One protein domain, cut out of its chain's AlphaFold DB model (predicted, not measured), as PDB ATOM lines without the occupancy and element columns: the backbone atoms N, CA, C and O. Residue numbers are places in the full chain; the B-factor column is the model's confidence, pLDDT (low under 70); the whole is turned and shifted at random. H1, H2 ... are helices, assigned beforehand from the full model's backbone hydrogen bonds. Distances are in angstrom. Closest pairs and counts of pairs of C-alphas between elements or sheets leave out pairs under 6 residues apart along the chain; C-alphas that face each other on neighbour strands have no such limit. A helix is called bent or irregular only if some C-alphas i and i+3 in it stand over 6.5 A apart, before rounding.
ATOM      1  N   LYS A  90       0.033  99.458 -12.760       85.88
ATOM      2  CA  LYS A  90      -1.195  99.268 -13.548       85.88
ATOM      3  C   LYS A  90      -0.912  99.126 -15.047       85.88
ATOM      4  O   LYS A  90      -1.505  98.265 -15.686       85.88
ATOM      5  N   GLN A  91      -0.008  99.935 -15.602       85.50
ATOM      6  CA  GLN A  91       0.378  99.837 -17.016       85.50
ATOM      7  C   GLN A  91       1.121  98.533 -17.307       85.50
ATOM      8  O   GLN A  91       0.840  97.897 -18.316       85.50
ATOM      9  N   ILE A  92       2.019  98.105 -16.416       87.81
ATOM     10  CA  ILE A  92       2.748  96.839 -16.570       87.81
ATOM     11  C   ILE A  92       1.770  95.659 -16.551       87.81
ATOM     12  O   ILE A  92       1.831  94.801 -17.428       87.81
ATOM     13  N   VAL A  93       0.827  95.644 -15.603       90.38
ATOM     14  CA  VAL A  93      -0.214  94.607 -15.530       90.38
ATOM     15  C   VAL A  93      -1.096  94.624 -16.779       90.38
ATOM     16  O   VAL A  93      -1.380  93.566 -17.328       90.38
ATOM     17  N   ALA A  94      -1.488  95.803 -17.269       88.75
ATOM     18  CA  ALA A  94      -2.276  95.923 -18.492       88.75
ATOM     19  C   ALA A  94      -1.521  95.403 -19.727       88.75
ATOM     20  O   ALA A  94      -2.108  94.693 -20.538       88.75
ATOM     21  N   ILE A  95      -0.223  95.700 -19.854       89.56
ATOM     22  CA  ILE A  95       0.626  95.191 -20.942       89.56
ATOM     23  C   ILE A  95       0.766  93.673 -20.859       89.56
ATOM     24  O   ILE A  95       0.639  92.990 -21.872       89.56
ATOM     25  N   LEU A  96       0.988  93.138 -19.658       91.56
ATOM     26  CA  LEU A  96       1.092  91.700 -19.440       91.56
ATOM     27  C   LEU A  96      -0.224  90.994 -19.797       91.56
ATOM     28  O   LEU A  96      -0.217  89.992 -20.507       91.56
ATOM     29  N   ALA A  97      -1.357  91.546 -19.358       91.44
ATOM     30  CA  ALA A  97      -2.678  91.031 -19.697       91.44
ATOM     31  C   ALA A  97      -2.929  91.087 -21.211       91.44
ATOM     32  O   ALA A  97      -3.383  90.103 -21.789       91.44
ATOM     33  N   LEU A  98      -2.573  92.196 -21.865       90.56
ATOM     34  CA  LEU A  98      -2.690  92.358 -23.313       90.56
ATOM     35  C   LEU A  98      -1.800  91.369 -24.082       90.56
ATOM     36  O   LEU A  98      -2.206  90.894 -25.134       90.56
ATOM     37  N   ALA A  99      -0.617  91.026 -23.568       92.00
ATOM     38  CA  ALA A  99       0.271  90.045 -24.192       92.00
ATOM     39  C   ALA A  99      -0.238  88.602 -24.033       92.00
ATOM     40  O   ALA A  99      -0.191  87.817 -24.979       92.00
ATOM     41  N   ILE A 100      -0.725  88.244 -22.840       93.00
ATOM     42  CA  ILE A 100      -1.088  86.863 -22.495       93.00
ATOM     43  C   ILE A 100      -2.506  86.512 -22.961       93.00
ATOM     44  O   ILE A 100      -2.733  85.399 -23.437       93.00
ATOM     45  N   ALA A 101      -3.468  87.435 -22.857       94.19
ATOM     46  CA  ALA A 101      -4.873  87.144 -23.145       94.19
ATOM     47  C   ALA A 101      -5.122  86.613 -24.572       94.19
ATOM     48  O   ALA A 101      -5.831  85.615 -24.695       94.19
ATOM     49  N   PRO A 102      -4.521  87.167 -25.647       92.31
ATOM     50  CA  PRO A 102      -4.697  86.639 -27.000       92.31
ATOM     51  C   PRO A 102      -4.116  85.236 -27.162       92.31
ATOM     52  O   PRO A 102      -4.702  84.409 -27.855       92.31
ATOM     53  N   ILE A 103      -2.999  84.935 -26.494       92.94
ATOM     54  CA  ILE A 103      -2.369  83.609 -26.530       92.94
ATOM     55  C   ILE A 103      -3.288  82.583 -25.863       92.94
ATOM     56  O   ILE A 103      -3.546  81.521 -26.431       92.94
ATOM     57  N   VAL A 104      -3.817  82.907 -24.681       93.94
ATOM     58  CA  VAL A 104      -4.758  82.037 -23.959       93.94
ATOM     59  C   VAL A 104      -6.040  81.847 -24.762       93.94
ATOM     60  O   VAL A 104      -6.470  80.713 -24.948       93.94
ATOM     61  N   LEU A 105      -6.616  82.927 -25.296       93.00
ATOM     62  CA  LEU A 105      -7.845  82.880 -26.086       93.00
ATOM     63  C   LEU A 105      -7.678  82.033 -27.352       93.00
ATOM     64  O   LEU A 105      -8.551  81.238 -27.682       93.00
ATOM     65  N   THR A 106      -6.536  82.160 -28.027       90.94
ATOM     66  CA  THR A 106      -6.230  81.374 -29.226       90.94
ATOM     67  C   THR A 106      -6.097  79.889 -28.891       90.94
ATOM     68  O   THR A 106      -6.684  79.052 -29.571       90.94
ATOM     69  N   ASN A 107      -5.389  79.542 -27.811       90.50
ATOM     70  CA  ASN A 107      -5.283  78.150 -27.370       90.50
ATOM     71  C   ASN A 107      -6.642  77.577 -26.937       90.50
ATOM     72  O   ASN A 107      -6.957  76.446 -27.292       90.50
ATOM     73  N   LEU A 108      -7.470  78.362 -26.240       91.94
ATOM     74  CA  LEU A 108      -8.828  77.968 -25.858       91.94
ATOM     75  C   LEU A 108      -9.717  77.725 -27.089       91.94
ATOM     76  O   LEU A 108     -10.460  76.750 -27.148       91.94
ATOM     77  N   ALA A 109      -9.621  78.586 -28.104       89.62
ATOM     78  CA  ALA A 109     -10.376  78.422 -29.341       89.62
ATOM     79  C   ALA A 109      -9.979  77.139 -30.094       89.62
ATOM     80  O   ALA A 109     -10.830  76.466 -30.681       89.62
ATOM     81  N   LEU A 110      -8.695  76.774 -30.037       87.44
ATOM     82  CA  LEU A 110      -8.193  75.527 -30.607       87.44
ATOM     83  C   LEU A 110      -8.653  74.295 -29.816       87.44
ATOM     84  O   LEU A 110      -9.028  73.302 -30.436       87.44
ATOM     85  N   THR A 111      -8.664  74.337 -28.479       87.19
ATOM     86  CA  THR A 111      -9.127  73.199 -27.658       87.19
ATOM     87  C   THR A 111     -10.629  72.965 -27.784       87.19
ATOM     88  O   THR A 111     -11.071  71.820 -27.791       87.19
ATOM     89  N   MET A 112     -11.412  74.031 -27.955       90.75
ATOM     90  CA  MET A 112     -12.851  73.957 -28.220       90.75
ATOM     91  C   MET A 112     -13.189  73.609 -29.682       90.75
ATOM     92  O   MET A 112     -14.363  73.542 -30.036       90.75
ATOM     93  N   ASN A 113     -12.179  73.375 -30.528       86.44
ATOM     94  CA  ASN A 113     -12.330  73.006 -31.936       86.44
ATOM     95  C   ASN A 113     -13.202  73.989 -32.748       86.44
ATOM     96  O   ASN A 113     -13.930  73.578 -33.652       86.44
ATOM     97  N   LEU A 114     -13.132  75.296 -32.444       87.38
ATOM     98  CA  LEU A 114     -13.873  76.318 -33.202       87.38
ATOM     99  C   LEU A 114     -13.391  76.434 -34.656       87.38
ATOM    100  O   LEU A 114     -14.135  76.905 -35.513       87.38
ATOM    101  N   TRP A 115     -12.164  75.994 -34.945       83.88
ATOM    102  CA  TRP A 115     -11.594  75.978 -36.291       83.88
ATOM    103  C   TRP A 115     -11.551  74.552 -36.843       83.88
ATOM    104  O   TRP A 115     -10.520  73.880 -36.810       83.88
ATOM    105  N   LYS A 116     -12.703  74.103 -37.351       78.81
ATOM    106  CA  LYS A 116     -12.917  72.728 -37.817       78.81
ATOM    107  C   LYS A 116     -12.047  72.357 -39.027       78.81
ATOM    108  O   LYS A 116     -11.439  71.293 -39.026       78.81
ATOM    109  N   ASP A 117     -11.913  73.267 -39.994       84.88
ATOM    110  CA  ASP A 117     -11.123  73.066 -41.220       84.88
ATOM    111  C   ASP A 117      -9.745  73.734 -41.110       84.88
ATOM    112  O   ASP A 117      -9.378  74.618 -41.890       84.88
ATOM    113  N   ARG A 118      -8.990  73.384 -40.064       81.06
ATOM    114  CA  ARG A 118      -7.640  73.927 -39.884       81.06
ATOM    115  C   ARG A 118      -6.660  73.256 -40.856       81.06
ATOM    116  O   ARG A 118      -6.675  72.032 -40.983       81.06
ATOM    117  N   PRO A 119      -5.766  74.016 -41.503       84.38
ATOM    118  CA  PRO A 119      -4.725  73.422 -42.323       84.38
ATOM    119  C   PRO A 119      -3.701  72.664 -41.465       84.38
ATOM    120  O   PRO A 119      -3.357  73.096 -40.365       84.38
ATOM    121  N   GLU A 120      -3.170  71.560 -41.990       83.88
ATOM    122  CA  GLU A 120      -2.264  70.649 -41.267       83.88
ATOM    123  C   GLU A 120      -0.950  71.307 -40.813       83.88
ATOM    124  O   GLU A 120      -0.367  70.917 -39.804       83.88
ATOM    125  N   TRP A 121      -0.505  72.350 -41.518       84.69
ATOM    126  CA  TRP A 121       0.691  73.117 -41.162       84.69
ATOM    127  C   TRP A 121       0.482  74.052 -39.958       84.69
ATOM    128  O   TRP A 121       1.454  74.524 -39.362       84.69
ATOM    129  N   CYS A 122      -0.767  74.326 -39.567       84.12
ATOM    130  CA  CYS A 122      -1.086  75.234 -38.471       84.12
ATOM    131  C   CYS A 122      -1.092  74.489 -37.129       84.12
ATOM    132  O   CYS A 122      -2.131  74.103 -36.589       84.12
ATOM    133  N   THR A 123       0.108  74.273 -36.584       88.19
ATOM    134  CA  THR A 123       0.270  73.720 -35.235       88.19
ATOM    135  C   THR A 123      -0.073  74.772 -34.165       88.19
ATOM    136  O   THR A 123       0.192  75.962 -34.359       88.19
ATOM    137  N   PRO A 124      -0.623  74.369 -33.000       86.19
ATOM    138  CA  PRO A 124      -0.965  75.298 -31.913       86.19
ATOM    139  C   PRO A 124       0.248  76.103 -31.423       86.19
ATOM    140  O   PRO A 124       0.141  77.291 -31.123       86.19
ATOM    141  N   ILE A 125       1.420  75.463 -31.401       89.06
ATOM    142  CA  ILE A 125       2.685  76.090 -31.014       89.06
ATOM    143  C   ILE A 125       3.033  77.206 -32.001       89.06
ATOM    144  O   ILE A 125       3.252  78.338 -31.573       89.06
ATOM    145  N   LEU A 126       3.009  76.925 -33.309       90.31
ATOM    146  CA  LEU A 126       3.301  77.926 -34.334       90.31
ATOM    147  C   LEU A 126       2.352  79.125 -34.223       90.31
ATOM    148  O   LEU A 126       2.806  80.267 -34.210       90.31
ATOM    149  N   LEU A 127       1.049  78.872 -34.075       90.38
ATOM    150  CA  LEU A 127       0.057  79.938 -33.968       90.38
ATOM    151  C   LEU A 127       0.287  80.809 -32.723       90.38
ATOM    152  O   LEU A 127       0.251  82.033 -32.822       90.38
ATOM    153  N   SER A 128       0.593  80.206 -31.569       91.19
ATOM    154  CA  SER A 128       0.910  80.964 -30.352       91.19
ATOM    155  C   SER A 128       2.158  81.842 -30.499       91.19
ATOM    156  O   SER A 128       2.143  82.988 -30.049       91.19
ATOM    157  N   VAL A 129       3.202  81.357 -31.181       93.50
ATOM    158  CA  VAL A 129       4.420  82.134 -31.466       93.50
ATOM    159  C   VAL A 129       4.108  83.316 -32.383       93.50
ATOM    160  O   VAL A 129       4.536  84.435 -32.105       93.50
ATOM    161  N   VAL A 130       3.328  83.098 -33.444       93.56
ATOM    162  CA  VAL A 130       2.917  84.165 -34.371       93.56
ATOM    163  C   VAL A 130       2.097  85.231 -33.645       93.56
ATOM    164  O   VAL A 130       2.392  86.420 -33.766       93.56
ATOM    165  N   VAL A 131       1.112  84.823 -32.838       93.62
ATOM    166  CA  VAL A 131       0.306  85.745 -32.026       93.62
ATOM    167  C   VAL A 131       1.190  86.517 -31.047       93.62
ATOM    168  O   VAL A 131       1.067  87.736 -30.962       93.62
ATOM    169  N   ALA A 132       2.124  85.856 -30.358       93.12
ATOM    170  CA  ALA A 132       3.043  86.518 -29.436       93.12
ATOM    171  C   ALA A 132       3.914  87.572 -30.142       93.12
ATOM    172  O   ALA A 132       4.042  88.690 -29.642       93.12
ATOM    173  N   LEU A 133       4.465  87.258 -31.319       93.88
ATOM    174  CA  LEU A 133       5.253  88.206 -32.111       93.88
ATOM    175  C   LEU A 133       4.424  89.426 -32.522       93.88
ATOM    176  O   LEU A 133       4.880  90.556 -32.355       93.88
ATOM    177  N   ILE A 134       3.195  89.212 -33.000       93.62
ATOM    178  CA  ILE A 134       2.276  90.301 -33.352       93.62
ATOM    179  C   ILE A 134       1.974  91.157 -32.117       93.62
ATOM    180  O   ILE A 134       2.068  92.382 -32.184       93.62
ATOM    181  N   MET A 135       1.682  90.536 -30.971       92.62
ATOM    182  CA  MET A 135       1.388  91.264 -29.735       92.62
ATOM    183  C   MET A 135       2.573  92.095 -29.251       92.62
ATOM    184  O   MET A 135       2.373  93.238 -28.845       92.62
ATOM    185  N   VAL A 136       3.803  91.583 -29.341       91.38
ATOM    186  CA  VAL A 136       5.010  92.353 -29.002       91.38
ATOM    187  C   VAL A 136       5.133  93.594 -29.888       91.38
ATOM    188  O   VAL A 136       5.390  94.680 -29.368       91.38
ATOM    189  N   GLN A 137       4.890  93.473 -31.196       90.06
ATOM    190  CA  GLN A 137       4.922  94.622 -32.108       90.06
ATOM    191  C   GLN A 137       3.816  95.636 -31.795       90.06
ATOM    192  O   GLN A 137       4.070  96.839 -31.759       90.06
ATOM    193  N   MET A 138       2.603  95.170 -31.496       87.44
ATOM    194  CA  MET A 138       1.490  96.044 -31.116       87.44
ATOM    195  C   MET A 138       1.766  96.780 -29.800       87.44
ATOM    196  O   MET A 138       1.549  97.986 -29.717       87.44
ATOM    197  N   ILE A 139       2.289  96.083 -28.786       88.06
ATOM    198  CA  ILE A 139       2.678  96.679 -27.501       88.06
ATOM    199  C   ILE A 139       3.773  97.717 -27.713       88.06
ATOM    200  O   ILE A 139       3.683  98.813 -27.165       88.06
ATOM    201  N   TYR A 140       4.783  97.401 -28.525       85.12
ATOM    202  CA  TYR A 140       5.830  98.350 -28.877       85.12
ATOM    203  C   TYR A 140       5.207  99.614 -29.481       85.12
ATOM    204  O   TYR A 140       5.372 100.688 -28.914       85.12
ATOM    205  N   LEU A 141       4.397  99.502 -30.535       83.25
ATOM    206  CA  LEU A 141       3.796 100.652 -31.224       83.25
ATOM    207  C   LEU A 141       2.823 101.477 -30.364       83.25
ATOM    208  O   LEU A 141       2.800 102.702 -30.480       83.25
ATOM    209  N   ILE A 142       2.011 100.830 -29.523       81.00
ATOM    210  CA  ILE A 142       0.979 101.502 -28.718       81.00
ATOM    211  C   ILE A 142       1.577 102.114 -27.449       81.00
ATOM    212  O   ILE A 142       1.249 103.246 -27.084       81.00
ATOM    213  N   CYS A 143       2.411 101.353 -26.739       80.44
ATOM    214  CA  CYS A 143       2.874 101.723 -25.406       80.44
ATOM    215  C   CYS A 143       4.189 102.491 -25.436       80.44
ATOM    216  O   CYS A 143       4.429 103.295 -24.534       80.44
ATOM    217  N   TRP A 144       5.052 102.256 -26.423       79.94
ATOM    218  CA  TRP A 144       6.326 102.954 -26.478       79.94
ATOM    219  C   TRP A 144       6.137 104.371 -27.003       79.94
ATOM    220  O   TRP A 144       5.470 104.622 -28.008       79.94
TER     221      TRP A 144
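Overview. This is residues 90 to 144 of the 156 residues of an uncharacterized protein of Candidatus Melainabacteria bacterium (UniProt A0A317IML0). A long helical hairpin: a bent helix, H1, runs the length of a rod, a long loop turns round at one end, and a second helix, H2, folds back beside it. The kink splits H1 into two arms, H1a and H1b, and H2 packs on both. The printed part has 55 residues with two named helices, H1 then H2, and no named strand; the class is all helix. It is loose, with a radius of gyration of the C-alphas of 12.9 A, and the C-alphas span 38 by 18 by 13 A.

Arrangement. By its hydrogen bonds residues 90 to 111 were assigned as one helix, H1, but it is bent: C-alphas 99 and 102 are 6.6 A apart. Its arms, H1a with residues 90 to 99 and H1b with residues 102 to 111, stand at a steep tilt of 35.3 degrees, only just steep. H1a touches H2, residues 124 to 143, which does so with residues 132 to 139 alone; the closest C-alphas, of Ala 99 and Met 135, are 5.8 A apart. The two run opposite ways at a shallow tilt of 34.7 degrees, only just short of steep. H1b and H2 form a helical hairpin, opposite ways at a shallow tilt of 22 degrees. H2 touches H1b with residues 124 to 132 alone, and the closest C-alphas, of Ile 103 and Ser 128, are 5.7 A apart. In H1a, H1b and H2 every O i to N i+4 pair is within hydrogen-bond range.

Along the chain. H1a begins at C-alpha 90, (-1.195, 99.268, -13.548), and measures 14.2 A from first to last C-alpha. H1b, also 14.2 A, ends at C-alpha 111, (-9.127, 73.199, -27.658). H2 is 27.5 A long and ends at C-alpha 143, (2.874, 101.723, -25.406).

Size, cuts and confidence. The C-alphas of Lys 90 and Glu 120 are the two farthest apart, at 39.9 A. The link from H1 to H2, residues 112 to 123, is long. The printed part has no cut, and no printed residue is under 70 in pLDDT.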